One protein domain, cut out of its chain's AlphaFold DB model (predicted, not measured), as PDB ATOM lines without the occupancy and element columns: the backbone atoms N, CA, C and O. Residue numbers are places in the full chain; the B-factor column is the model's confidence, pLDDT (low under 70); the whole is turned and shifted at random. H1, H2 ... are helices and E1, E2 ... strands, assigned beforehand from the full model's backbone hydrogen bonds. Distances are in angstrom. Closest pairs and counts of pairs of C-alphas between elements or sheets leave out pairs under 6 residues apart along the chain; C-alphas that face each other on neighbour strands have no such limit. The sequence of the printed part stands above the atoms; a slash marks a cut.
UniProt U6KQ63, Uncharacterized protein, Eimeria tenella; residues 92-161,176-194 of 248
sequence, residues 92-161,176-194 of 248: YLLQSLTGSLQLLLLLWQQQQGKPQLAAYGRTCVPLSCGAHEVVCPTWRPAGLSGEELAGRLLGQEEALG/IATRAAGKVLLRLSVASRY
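What this domain is: This is residues 92 to 161 and 176 to 194 of the 248 residues of an uncharacterized protein of Eimeria tenella (UniProt U6KQ63). One sheet of four long antiparallel strands, strongly twisted and curled like part of a barrel that stays open, makes the body, and the short helix H1 stands over the inner strand E2. Residues 154 to 161, of which 154 belongs to H1, stick out free. The printed part has 89 residues, with elements in the order E1, E2, E3, H1, E4 along the chain and the sheet in the order E1, E2, E3, E4; the class is mostly strand. The whole is loose, with a radius of gyration of the C-alphas of 15.7 A, and elongated, spanning 46 by 29 by 28 A.

Where its parts are: Find C-alpha 102 at (-0.147, -0.230, 43.252); from there E1, residues 102 to 111, runs 28.6 A. E2, residues 114 to 124, covers 30.1 A and bends by 50 degrees at residue 118. E3, residues 130 to 141, is 34.3 A long. E4, residues 178 to 190, the longest strand by residues, covers 31.3 A, bends by 65 degrees at residue 181 and ends at C-alpha 190, at (-12.016, 5.643, 41.091). Look for H1 at residues 146 to 154, starting from C-alpha 146 at (10.124, -13.125, 27.530) and 11.8 A long.

How they stand to each other: Begin with E3 and E4, antiparallel at 162 degrees, where N 134 and O 186 are 2.9 A apart, within hydrogen-bond range. On the other side of E3 is E2, antiparallel at 127 degrees, with N 139 and O 120 at 2.8 A; E2 and E3 form a hairpin. E1 and E2 form another hairpin, antiparallel at 160 degrees, with N 105 and O 121 at 2.8 A. E1, E2 and E3 make a meander, each strand the antiparallel neighbour of the one before. The edge strands E1 and E4 are apart. H1 is on the sheet, over E2, at a height over the sheet of 8.0 A, and stands up from it, rising 49 degrees out of the local plane. The closest C-alphas of E2 and H1 are those of Leu 117 and Gly 146, 4.6 A apart. In H1 each O i to N i+4 pair is within hydrogen-bond range.

The domain as a whole: The two C-alphas farthest apart are those of Gln 112 and Tyr 194, at 47.8 A. Residues 162 to 175 are not printed, and C-alphas 161 and 176 are 17.4 A apart across this cut, in the link from H1 to E4. The links E1 to E2, E2 to E3 and E3 to H1 are tight. The mean pLDDT of the printed part is 74.8; look for values under 70 at residues 96 to 100, 114 to 116, 141 to 161, 176 to 177 and 194.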
ATOM      1  N   TYR A  92     -12.643  -3.453  45.342       79.69
ATOM      2  CA  TYR A  92     -11.847  -3.790  46.517       79.69
ATOM      3  C   TYR A  92     -12.607  -3.451  47.795       79.69
ATOM      4  O   TYR A  92     -13.154  -2.359  47.942       79.69
ATOM      5  N   LEU A  93     -12.603  -4.391  48.739       80.88
ATOM      6  CA  LEU A  93     -13.054  -4.179  50.110       80.88
ATOM      7  C   LEU A  93     -11.813  -3.936  50.967       80.88
ATOM      8  O   LEU A  93     -10.977  -4.826  51.116       80.88
ATOM      9  N   LEU A  94     -11.672  -2.720  51.487       74.56
ATOM     10  CA  LEU A  94     -10.486  -2.291  52.225       74.56
ATOM     11  C   LEU A  94     -10.874  -1.983  53.671       74.56
ATOM     12  O   LEU A  94     -11.810  -1.228  53.914       74.56
ATOM     13  N   GLN A  95     -10.141  -2.558  54.626       71.19
ATOM     14  CA  GLN A  95     -10.308  -2.253  56.053       71.19
ATOM     15  C   GLN A  95      -9.643  -0.919  56.442       71.19
ATOM     16  O   GLN A  95     -10.034  -0.299  57.423       71.19
ATOM     17  N   SER A  96      -8.637  -0.478  55.680       68.69
ATOM     18  CA  SER A  96      -7.920   0.789  55.858       68.69
ATOM     19  C   SER A  96      -7.240   1.201  54.546       68.69
ATOM     20  O   SER A  96      -6.833   0.339  53.767       68.69
ATOM     21  N   LEU A  97      -7.076   2.510  54.320       68.00
ATOM     22  CA  LEU A  97      -6.258   3.080  53.238       68.00
ATOM     23  C   LEU A  97      -4.897   3.578  53.747       68.00
ATOM     24  O   LEU A  97      -4.496   4.719  53.522       68.00
ATOM     25  N   THR A  98      -4.163   2.737  54.463       65.31
ATOM     26  CA  THR A  98      -2.774   3.038  54.822       65.31
ATOM     27  C   THR A  98      -1.839   2.579  53.704       65.31
ATOM     28  O   THR A  98      -1.606   1.382  53.552       65.31
ATOM     29  N   GLY A  99      -1.298   3.527  52.933       65.62
ATOM     30  CA  GLY A  99      -0.322   3.279  51.861       65.62
ATOM     31  C   GLY A  99      -0.831   3.630  50.458       65.62
ATOM     32  O   GLY A  99      -1.918   4.175  50.292       65.62
ATOM     33  N   SER A 100      -0.026   3.333  49.434       67.75
ATOM     34  CA  SER A 100      -0.410   3.494  48.026       67.75
ATOM     35  C   SER A 100      -0.871   2.160  47.444       67.75
ATOM     36  O   SER A 100      -0.091   1.204  47.429       67.75
ATOM     37  N   LEU A 101      -2.087   2.096  46.899       82.19
ATOM     38  CA  LEU A 101      -2.498   0.971  46.060       82.19
ATOM     39  C   LEU A 101      -1.649   0.983  44.780       82.19
ATOM     40  O   LEU A 101      -1.554   2.016  44.123       82.19
ATOM     41  N   GLN A 102      -1.001  -0.131  44.440       83.56
ATOM     42  CA  GLN A 102      -0.147  -0.230  43.252       83.56
ATOM     43  C   GLN A 102      -0.791  -1.105  42.178       83.56
ATOM     44  O   GLN A 102      -1.266  -2.200  42.468       83.56
ATOM     45  N   LEU A 103      -0.736  -0.649  40.929       86.69
ATOM     46  CA  LEU A 103      -1.009  -1.455  39.743       86.69
ATOM     47  C   LEU A 103       0.303  -2.000  39.192       86.69
ATOM     48  O   LEU A 103       1.230  -1.232  38.932       86.69
ATOM     49  N   LEU A 104       0.349  -3.311  38.971       87.31
ATOM     50  CA  LEU A 104       1.372  -3.979  38.172       87.31
ATOM     51  C   LEU A 104       0.768  -4.295  36.800       87.31
ATOM     52  O   LEU A 104      -0.174  -5.074  36.701       87.31
ATOM     53  N   LEU A 105       1.310  -3.688  35.748       88.25
ATOM     54  CA  LEU A 105       0.922  -3.962  34.367       88.25
ATOM     55  C   LEU A 105       1.889  -4.974  33.766       88.25
ATOM     56  O   LEU A 105       3.089  -4.713  33.761       88.25
ATOM     57  N   LEU A 106       1.376  -6.072  33.215       86.50
ATOM     58  CA  LEU A 106       2.145  -7.039  32.430       86.50
ATOM     59  C   LEU A 106       1.707  -6.938  30.965       86.50
ATOM     60  O   LEU A 106       0.549  -7.199  30.647       86.50
ATOM     61  N   LEU A 107       2.621  -6.536  30.082       85.81
ATOM     62  CA  LEU A 107       2.356  -6.361  28.657       85.81
ATOM     63  C   LEU A 107       2.838  -7.576  27.880       85.81
ATOM     64  O   LEU A 107       4.040  -7.838  27.799       85.81
ATOM     65  N   TRP A 108       1.900  -8.284  27.269       82.31
ATOM     66  CA  TRP A 108       2.169  -9.465  26.463       82.31
ATOM     67  C   TRP A 108       2.075  -9.122  24.983       82.31
ATOM     68  O   TRP A 108       1.142  -8.449  24.551       82.31
ATOM     69  N   GLN A 109       3.039  -9.604  24.209       78.69
ATOM     70  CA  GLN A 109       3.019  -9.554  22.757       78.69
ATOM     71  C   GLN A 109       2.809 -10.969  22.229       78.69
ATOM     72  O   GLN A 109       3.473 -11.910  22.660       78.69
ATOM     73  N   GLN A 110       1.910 -11.119  21.266       76.44
ATOM     74  CA  GLN A 110       1.739 -12.383  20.567       76.44
ATOM     75  C   GLN A 110       2.820 -12.503  19.485       76.44
ATOM     76  O   GLN A 110       2.830 -11.724  18.533       76.44
ATOM     77  N   GLN A 111       3.719 -13.479  19.610       72.06
ATOM     78  CA  GLN A 111       4.689 -13.817  18.564       72.06
ATOM     79  C   GLN A 111       4.450 -15.247  18.086       72.06
ATOM     80  O   GLN A 111       4.475 -16.185  18.875       72.06
ATOM     81  N   GLN A 112       4.193 -15.420  16.785       78.69
ATOM     82  CA  GLN A 112       4.008 -16.740  16.156       78.69
ATOM     83  C   GLN A 112       2.980 -17.638  16.880       78.69
ATOM     84  O   GLN A 112       3.163 -18.846  17.007       78.69
ATOM     85  N   GLY A 113       1.898 -17.043  17.389       72.12
ATOM     86  CA  GLY A 113       0.850 -17.778  18.106       72.12
ATOM     87  C   GLY A 113       1.159 -18.088  19.577       72.12
ATOM     88  O   GLY A 113       0.319 -18.689  20.243       72.12
ATOM     89  N   LYS A 114       2.310 -17.653  20.104       67.44
ATOM     90  CA  LYS A 114       2.668 -17.787  21.519       67.44
ATOM     91  C   LYS A 114       2.706 -16.420  22.214       67.44
ATOM     92  O   LYS A 114       3.312 -15.489  21.673       67.44
ATOM     93  N   PRO A 115       2.104 -16.286  23.408       69.94
ATOM     94  CA  PRO A 115       2.213 -15.063  24.185       69.94
ATOM     95  C   PRO A 115       3.614 -14.971  24.791       69.94
ATOM     96  O   PRO A 115       4.052 -15.855  25.525       69.94
ATOM     97  N   GLN A 116       4.311 -13.879  24.503       69.19
ATOM     98  CA  GLN A 116       5.611 -13.564  25.074       69.19
ATOM     99  C   GLN A 116       5.505 -12.278  25.890       69.19
ATOM    100  O   GLN A 116       4.973 -11.270  25.422       69.19
ATOM    101  N   LEU A 117       6.036 -12.285  27.112       73.75
ATOM    102  CA  LEU A 117       6.068 -11.080  27.928       73.75
ATOM    103  C   LEU A 117       7.028 -10.058  27.304       73.75
ATOM    104  O   LEU A 117       8.227 -10.310  27.164       73.75
ATOM    105  N   ALA A 118       6.484  -8.909  26.919       78.00
ATOM    106  CA  ALA A 118       7.208  -7.851  26.226       78.00
ATOM    107  C   ALA A 118       7.780  -6.819  27.205       78.00
ATOM    108  O   ALA A 118       8.925  -6.380  27.052       78.00
ATOM    109  N   ALA A 119       6.990  -6.439  28.210       82.88
ATOM    110  CA  ALA A 119       7.349  -5.437  29.206       82.88
ATOM    111  C   ALA A 119       6.427  -5.502  30.427       82.88
ATOM    112  O   ALA A 119       5.393  -6.165  30.415       82.88
ATOM    113  N   TYR A 120       6.773  -4.757  31.469       84.56
ATOM    114  CA  TYR A 120       5.880  -4.503  32.591       84.56
ATOM    115  C   TYR A 120       6.137  -3.129  33.198       84.56
ATOM    116  O   TYR A 120       7.151  -2.488  32.927       84.56
ATOM    117  N   GLY A 121       5.201  -2.657  34.010       85.88
ATOM    118  CA  GLY A 121       5.296  -1.366  34.683       85.88
ATOM    119  C   GLY A 121       4.565  -1.382  36.012       85.88
ATOM    120  O   GLY A 121       3.684  -2.212  36.234       85.88
ATOM    121  N   ARG A 122       4.936  -0.464  36.905       87.06
ATOM    122  CA  ARG A 122       4.229  -0.241  38.168       87.06
ATOM    123  C   ARG A 122       3.852   1.222  38.284       87.06
ATOM    124  O   ARG A 122       4.660   2.095  37.979       87.06
ATOM    125  N   THR A 123       2.638   1.478  38.748       88.81
ATOM    126  CA  THR A 123       2.174   2.830  39.062       88.81
ATOM    127  C   THR A 123       1.233   2.809  40.259       88.81
ATOM    128  O   THR A 123       0.641   1.776  40.572       88.81
ATOM    129  N   CYS A 124       1.104   3.938  40.947       86.69
ATOM    130  CA  CYS A 124       0.169   4.082  42.054       86.69
ATOM    131  C   CYS A 124      -1.231   4.417  41.527       86.69
ATOM    132  O   CYS A 124      -1.383   5.210  40.599       86.69
ATOM    133  N   VAL A 125      -2.253   3.837  42.151       86.88
ATOM    134  CA  VAL A 125      -3.655   4.177  41.914       86.88
ATOM    135  C   VAL A 125      -4.008   5.398  42.759       86.88
ATOM    136  O   VAL A 125      -3.774   5.378  43.972       86.88
ATOM    137  N   PRO A 126      -4.586   6.450  42.160       84.94
ATOM    138  CA  PRO A 126      -5.160   7.553  42.916       84.94
ATOM    139  C   PRO A 126      -6.251   7.033  43.854       84.94
ATOM    140  O   PRO A 126      -7.153   6.324  43.432       84.94
ATOM    141  N   LEU A 127      -6.173   7.376  45.138       79.50
ATOM    142  CA  LEU A 127      -7.197   6.985  46.116       79.50
ATOM    143  C   LEU A 127      -8.333   8.013  46.217       79.50
ATOM    144  O   LEU A 127      -9.333   7.770  46.890       79.50
ATOM    145  N   SER A 128      -8.185   9.166  45.564       79.12
ATOM    146  CA  SER A 128      -9.233  10.173  45.451       79.12
ATOM    147  C   SER A 128     -10.293   9.735  44.440       79.12
ATOM    148  O   SER A 128      -9.979   9.232  43.361       79.12
ATOM    149  N   CYS A 129     -11.563   9.945  44.786       83.62
ATOM    150  CA  CYS A 129     -12.665   9.672  43.868       83.62
ATOM    151  C   CYS A 129     -12.590  10.586  42.641       83.62
ATOM    152  O   CYS A 129     -12.244  11.760  42.765       83.62
ATOM    153  N   GLY A 130     -12.952  10.058  41.474       78.88
ATOM    154  CA  GLY A 130     -12.993  10.805  40.220       78.88
ATOM    155  C   GLY A 130     -12.264  10.112  39.073       78.88
ATOM    156  O   GLY A 130     -11.868   8.950  39.172       78.88
ATOM    157  N   ALA A 131     -12.124  10.846  37.970       81.44
ATOM    158  CA  ALA A 131     -11.411  10.409  36.779       81.44
ATOM    159  C   ALA A 131      -9.963  10.911  36.809       81.44
ATOM    160  O   ALA A 131      -9.714  12.086  37.073       81.44
ATOM    161  N   HIS A 132      -9.024  10.021  36.500       84.62
ATOM    162  CA  HIS A 132      -7.590  10.281  36.554       84.62
ATOM    163  C   HIS A 132      -6.898   9.750  35.306       84.62
ATOM    164  O   HIS A 132      -7.212   8.659  34.826       84.62
ATOM    165  N   GLU A 133      -5.904  10.488  34.822       89.88
ATOM    166  CA  GLU A 133      -4.986  10.015  33.788       89.88
ATOM    167  C   GLU A 133      -3.629   9.712  34.423       89.88
ATOM    168  O   GLU A 133      -2.993  10.578  35.026       89.88
ATOM    169  N   VAL A 134      -3.194   8.457  34.317       90.19
ATOM    170  CA  VAL A 134      -1.959   7.968  34.935       90.19
ATOM    171  C   VAL A 134      -1.051   7.407  33.857       90.19
ATOM    172  O   VAL A 134      -1.413   6.484  33.132       90.19
ATOM    173  N   VAL A 135       0.166   7.936  33.771       92.38
ATOM    174  CA  VAL A 135       1.194   7.414  32.869       92.38
ATOM    175  C   VAL A 135       2.040   6.396  33.622       92.38
ATOM    176  O   VAL A 135       2.752   6.742  34.562       92.38
ATOM    177  N   CYS A 136       1.985   5.139  33.193       92.69
ATOM    178  CA  CYS A 136       2.807   4.064  33.727       92.69
ATOM    179  C   CYS A 136       4.030   3.846  32.818       92.69
ATOM    180  O   CYS A 136       3.866   3.380  31.686       92.69
ATOM    181  N   PRO A 137       5.255   4.189  33.256       87.62
ATOM    182  CA  PRO A 137       6.457   3.843  32.509       87.62
ATOM    183  C   PRO A 137       6.669   2.329  32.547       87.62
ATOM    184  O   PRO A 137       6.565   1.699  33.603       87.62
ATOM    185  N   THR A 138       6.998   1.747  31.399       89.75
ATOM    186  CA  THR A 138       7.242   0.310  31.286       89.75
ATOM    187  C   THR A 138       8.691   0.017  30.957       89.75
ATOM    188  O   THR A 138       9.420   0.802  30.338       89.75
ATOM    189  N   TRP A 139       9.128  -1.148  31.402       83.94
ATOM    190  CA  TRP A 139      10.491  -1.604  31.267       83.94
ATOM    191  C   TRP A 139      10.533  -3.115  31.110       83.94
ATOM    192  O   TRP A 139       9.566  -3.833  31.367       83.94
ATOM    193  N   ARG A 140      11.680  -3.593  30.640       79.19
ATOM    194  CA  ARG A 140      11.964  -5.016  30.498       79.19
ATOM    195  C   ARG A 140      13.408  -5.305  30.904       79.19
ATOM    196  O   ARG A 140      14.265  -4.440  30.705       79.19
ATOM    197  N   PRO A 141      13.714  -6.487  31.441       69.69
ATOM    198  CA  PRO A 141      15.083  -6.901  31.690       69.69
ATOM    199  C   PRO A 141      15.868  -6.997  30.379       69.69
ATOM    200  O   PRO A 141      15.370  -7.493  29.370       69.69
ATOM    201  N   ALA A 142      17.106  -6.529  30.389       67.50
ATOM    202  CA  ALA A 142      18.055  -6.734  29.315       67.50
ATOM    203  C   ALA A 142      18.689  -8.122  29.480       67.50
ATOM    204  O   ALA A 142      19.251  -8.431  30.525       67.50
ATOM    205  N   GLY A 143      18.593  -8.954  28.442       63.66
ATOM    206  CA  GLY A 143      19.233 -10.271  28.406       63.66
ATOM    207  C   GLY A 143      18.376 -11.452  28.876       63.66
ATOM    208  O   GLY A 143      18.799 -12.577  28.654       63.66
ATOM    209  N   LEU A 144      17.180 -11.232  29.440       62.38
ATOM    210  CA  LEU A 144      16.203 -12.311  29.656       62.38
ATOM    211  C   LEU A 144      15.268 -12.458  28.454       62.38
ATOM    212  O   LEU A 144      14.829 -11.461  27.867       62.38
ATOM    213  N   SER A 145      14.928 -13.703  28.114       65.25
ATOM    214  CA  SER A 145      13.841 -13.972  27.171       65.25
ATOM    215  C   SER A 145      12.487 -13.645  27.817       65.25
ATOM    216  O   SER A 145      12.346 -13.620  29.042       65.25
ATOM    217  N   GLY A 146      11.464 -13.389  26.997       63.88
ATOM    218  CA  GLY A 146      10.124 -13.125  27.530       63.88
ATOM    219  C   GLY A 146       9.499 -14.353  28.195       63.88
ATOM    220  O   GLY A 146       8.737 -14.194  29.139       63.88
ATOM    221  N   GLU A 147       9.861 -15.564  27.761       60.47
ATOM    222  CA  GLU A 147       9.438 -16.825  28.387       60.47
ATOM    223  C   GLU A 147      10.083 -17.018  29.768       60.47
ATOM    224  O   GLU A 147       9.407 -17.405  30.719       60.47
ATOM    225  N   GLU A 148      11.369 -16.686  29.912       62.91
ATOM    226  CA  GLU A 148      12.068 -16.761  31.198       62.91
ATOM    227  C   GLU A 148      11.494 -15.750  32.200       62.91
ATOM    228  O   GLU A 148      11.269 -16.070  33.368       62.91
ATOM    229  N   LEU A 149      11.194 -14.534  31.736       65.31
ATOM    230  CA  LEU A 149      10.553 -13.515  32.561       65.31
ATOM    231  C   LEU A 149       9.116 -13.900  32.941       65.31
ATOM    232  O   LEU A 149       8.722 -13.736  34.094       65.31
ATOM    233  N   ALA A 150       8.351 -14.435  31.988       60.28
ATOM    234  CA  ALA A 150       7.006 -14.953  32.206       60.28
ATOM    235  C   ALA A 150       6.991 -16.066  33.259       60.28
ATOM    236  O   ALA A 150       6.206 -15.995  34.200       60.28
ATOM    237  N   GLY A 151       7.885 -17.052  33.140       58.97
ATOM    238  CA  GLY A 151       8.003 -18.151  34.099       58.97
ATOM    239  C   GLY A 151       8.341 -17.668  35.510       58.97
ATOM    240  O   GLY A 151       7.747 -18.139  36.477       58.97
ATOM    241  N   ARG A 152       9.221 -16.666  35.636       61.97
ATOM    242  CA  ARG A 152       9.559 -16.055  36.934       61.97
ATOM    243  C   ARG A 152       8.397 -15.281  37.565       61.97
ATOM    244  O   ARG A 152       8.315 -15.228  38.784       61.97
ATOM    245  N   LEU A 153       7.525 -14.671  36.760       61.56
ATOM    246  CA  LEU A 153       6.387 -13.884  37.254       61.56
ATOM    247  C   LEU A 153       5.125 -14.721  37.501       61.56
ATOM    248  O   LEU A 153       4.369 -14.404  38.413       61.56
ATOM    249  N   LEU A 154       4.882 -15.755  36.692       57.66
ATOM    250  CA  LEU A 154       3.673 -16.586  36.754       57.66
ATOM    251  C   LEU A 154       3.846 -17.849  37.608       57.66
ATOM    252  O   LEU A 154       2.866 -18.355  38.140       57.66
ATOM    253  N   GLY A 155       5.068 -18.372  37.741       43.53
ATOM    254  CA  GLY A 155       5.352 -19.628  38.447       43.53
ATOM    255  C   GLY A 155       5.488 -19.509  39.966       43.53
ATOM    256  O   GLY A 155       6.017 -20.424  40.586       43.53
ATOM    257  N   GLN A 156       5.092 -18.389  40.567       44.97
ATOM    258  CA  GLN A 156       5.389 -18.106  41.965       44.97
ATOM    259  C   GLN A 156       4.190 -17.483  42.696       44.97
ATOM    260  O   GLN A 156       4.115 -16.271  42.898       44.97
ATOM    261  N   GLU A 157       3.268 -18.332  43.143       41.12
ATOM    262  CA  GLU A 157       2.190 -17.954  44.071       41.12
ATOM    263  C   GLU A 157       2.752 -17.550  45.460       41.12
ATOM    264  O   GLU A 157       2.135 -16.778  46.189       41.12
ATOM    265  N   GLU A 158       3.989 -17.965  45.781       39.34
ATOM    266  CA  GLU A 158       4.711 -17.650  47.027       39.34
ATOM    267  C   GLU A 158       5.745 -16.496  46.890       39.34
ATOM    268  O   GLU A 158       6.244 -15.989  47.897       39.34
ATOM    269  N   ALA A 159       6.024 -15.981  45.678       37.44
ATOM    270  CA  ALA A 159       7.020 -14.914  45.446       37.44
ATOM    271  C   ALA A 159       6.479 -13.483  45.442       37.44
ATOM    272  O   ALA A 159       7.178 -12.574  44.992       37.44
ATOM    273  N   LEU A 160       5.302 -13.193  45.995       42.44
ATOM    274  CA  LEU A 160       5.005 -11.789  46.320       42.44
ATOM    275  C   LEU A 160       6.064 -11.203  47.283       42.44
ATOM    276  O   LEU A 160       6.340 -10.004  47.227       42.44
ATOM    277  N   GLY A 161       6.737 -12.056  48.071       39.38
ATOM    278  CA  GLY A 161       7.950 -11.714  48.824       39.38
ATOM    279  C   GLY A 161       9.236 -11.634  47.984       39.38
ATOM    280  O   GLY A 161      10.106 -10.827  48.293       39.38
ATOM    281  N   ILE A 176      19.737  -6.598  37.785       58.44
ATOM    282  CA  ILE A 176      19.205  -6.941  36.476       58.44
ATOM    283  C   ILE A 176      19.256  -5.655  35.654       58.44
ATOM    284  O   ILE A 176      18.583  -4.677  35.980       58.44
ATOM    285  N   ALA A 177      20.086  -5.633  34.612       66.88
ATOM    286  CA  ALA A 177      20.078  -4.533  33.661       66.88
ATOM    287  C   ALA A 177      18.667  -4.428  33.069       66.88
ATOM    288  O   ALA A 177      18.077  -5.436  32.690       66.88
ATOM    289  N   THR A 178      18.101  -3.228  33.007       71.88
ATOM    290  CA  THR A 178      16.758  -2.999  32.462       71.88
ATOM    291  C   THR A 178      16.830  -2.057  31.273       71.88
ATOM    292  O   THR A 178      17.771  -1.275  31.123       71.88
ATOM    293  N   ARG A 179      15.834  -2.142  30.395       75.69
ATOM    294  CA  ARG A 179      15.659  -1.224  29.273       75.69
ATOM    295  C   ARG A 179      14.247  -0.666  29.291       75.69
ATOM    296  O   ARG A 179      13.293  -1.413  29.503       75.69
ATOM    297  N   ALA A 180      14.123   0.631  29.022       80.50
ATOM    298  CA  ALA A 180      12.831   1.262  28.794       80.50
ATOM    299  C   ALA A 180      12.102   0.567  27.631       80.50
ATOM    300  O   ALA A 180      12.722   0.217  26.618       80.50
ATOM    301  N   ALA A 181      10.801   0.345  27.808       84.19
ATOM    302  CA  ALA A 181       9.947  -0.362  26.855       84.19
ATOM    303  C   ALA A 181       8.691   0.439  26.466       84.19
ATOM    304  O   ALA A 181       7.808  -0.095  25.806       84.19
ATOM    305  N   GLY A 182       8.628   1.719  26.847       87.56
ATOM    306  CA  GLY A 182       7.546   2.630  26.488       87.56
ATOM    307  C   GLY A 182       6.790   3.167  27.700       87.56
ATOM    308  O   GLY A 182       7.307   3.218  28.822       87.56
ATOM    309  N   LYS A 183       5.570   3.637  27.443       89.88
ATOM    310  CA  LYS A 183       4.651   4.183  28.442       89.88
ATOM    311  C   LYS A 183       3.244   3.689  28.137       89.88
ATOM    312  O   LYS A 183       2.852   3.656  26.976       89.88
ATOM    313  N   VAL A 184       2.490   3.360  29.177       91.75
ATOM    314  CA  VAL A 184       1.060   3.053  29.084       91.75
ATOM    315  C   VAL A 184       0.293   4.202  29.714       91.75
ATOM    316  O   VAL A 184       0.528   4.533  30.876       91.75
ATOM    317  N   LEU A 185      -0.609   4.818  28.956       92.19
ATOM    318  CA  LEU A 185      -1.551   5.798  29.485       92.19
ATOM    319  C   LEU A 185      -2.794   5.060  29.988       92.19
ATOM    320  O   LEU A 185      -3.475   4.389  29.219       92.19
ATOM    321  N   LEU A 186      -3.081   5.189  31.278       91.75
ATOM    322  CA  LEU A 186      -4.262   4.627  31.916       91.75
ATOM    323  C   LEU A 186      -5.270   5.735  32.198       91.75
ATOM    324  O   LEU A 186      -4.923   6.760  32.783       91.75
ATOM    325  N   ARG A 187      -6.530   5.486  31.844       90.56
ATOM    326  CA  ARG A 187      -7.677   6.288  32.273       90.56
ATOM    327  C   ARG A 187      -8.403   5.536  33.374       90.56
ATOM    328  O   ARG A 187      -9.012   4.503  33.114       90.56
ATOM    329  N   LEU A 188      -8.292   6.028  34.602       89.75
ATOM    330  CA  LEU A 188      -8.821   5.369  35.791       89.75
ATOM    331  C   LEU A 188     -10.010   6.156  36.332       89.75
ATOM    332  O   LEU A 188      -9.895   7.350  36.586       89.75
ATOM    333  N   SER A 189     -11.134   5.475  36.540       87.88
ATOM    334  CA  SER A 189     -12.261   6.014  37.303       87.88
ATOM    335  C   SER A 189     -12.281   5.345  38.665       87.88
ATOM    336  O   SER A 189     -12.444   4.130  38.761       87.88
ATOM    337  N   VAL A 190     -12.081   6.133  39.715       86.31
ATOM    338  CA  VAL A 190     -12.016   5.643  41.091       86.31
ATOM    339  C   VAL A 190     -13.272   6.085  41.816       86.31
ATOM    340  O   VAL A 190     -13.589   7.273  41.871       86.31
ATOM    341  N   ALA A 191     -13.981   5.121  42.387       83.56
ATOM    342  CA  ALA A 191     -15.120   5.362  43.253       83.56
ATOM    343  C   ALA A 191     -14.835   4.738  44.616       83.56
ATOM    344  O   ALA A 191     -14.474   3.565  44.711       83.56
ATOM    345  N   SER A 192     -15.017   5.523  45.672       76.75
ATOM    346  CA  SER A 192     -15.045   5.012  47.035       76.75
ATOM    347  C   SER A 192     -16.476   5.025  47.548       76.75
ATOM    348  O   SER A 192     -17.259   5.926  47.241       76.75
ATOM    349  N   ARG A 193     -16.827   4.007  48.327       72.06
ATOM    350  CA  ARG A 193     -18.118   3.916  49.004       72.06
ATOM    351  C   ARG A 193     -17.847   3.667  50.476       72.06
ATOM    352  O   ARG A 193     -16.989   2.854  50.806       72.06
ATOM    353  N   TYR A 194     -18.566   4.372  51.345       68.19
ATOM    354  CA  TYR A 194     -18.483   4.214  52.800       68.19
ATOM    355  C   TYR A 194     -17.128   4.565  53.434       68.19
ATOM    356  O   TYR A 194     -16.893   4.222  54.587       68.19
TER     357      TYR A 194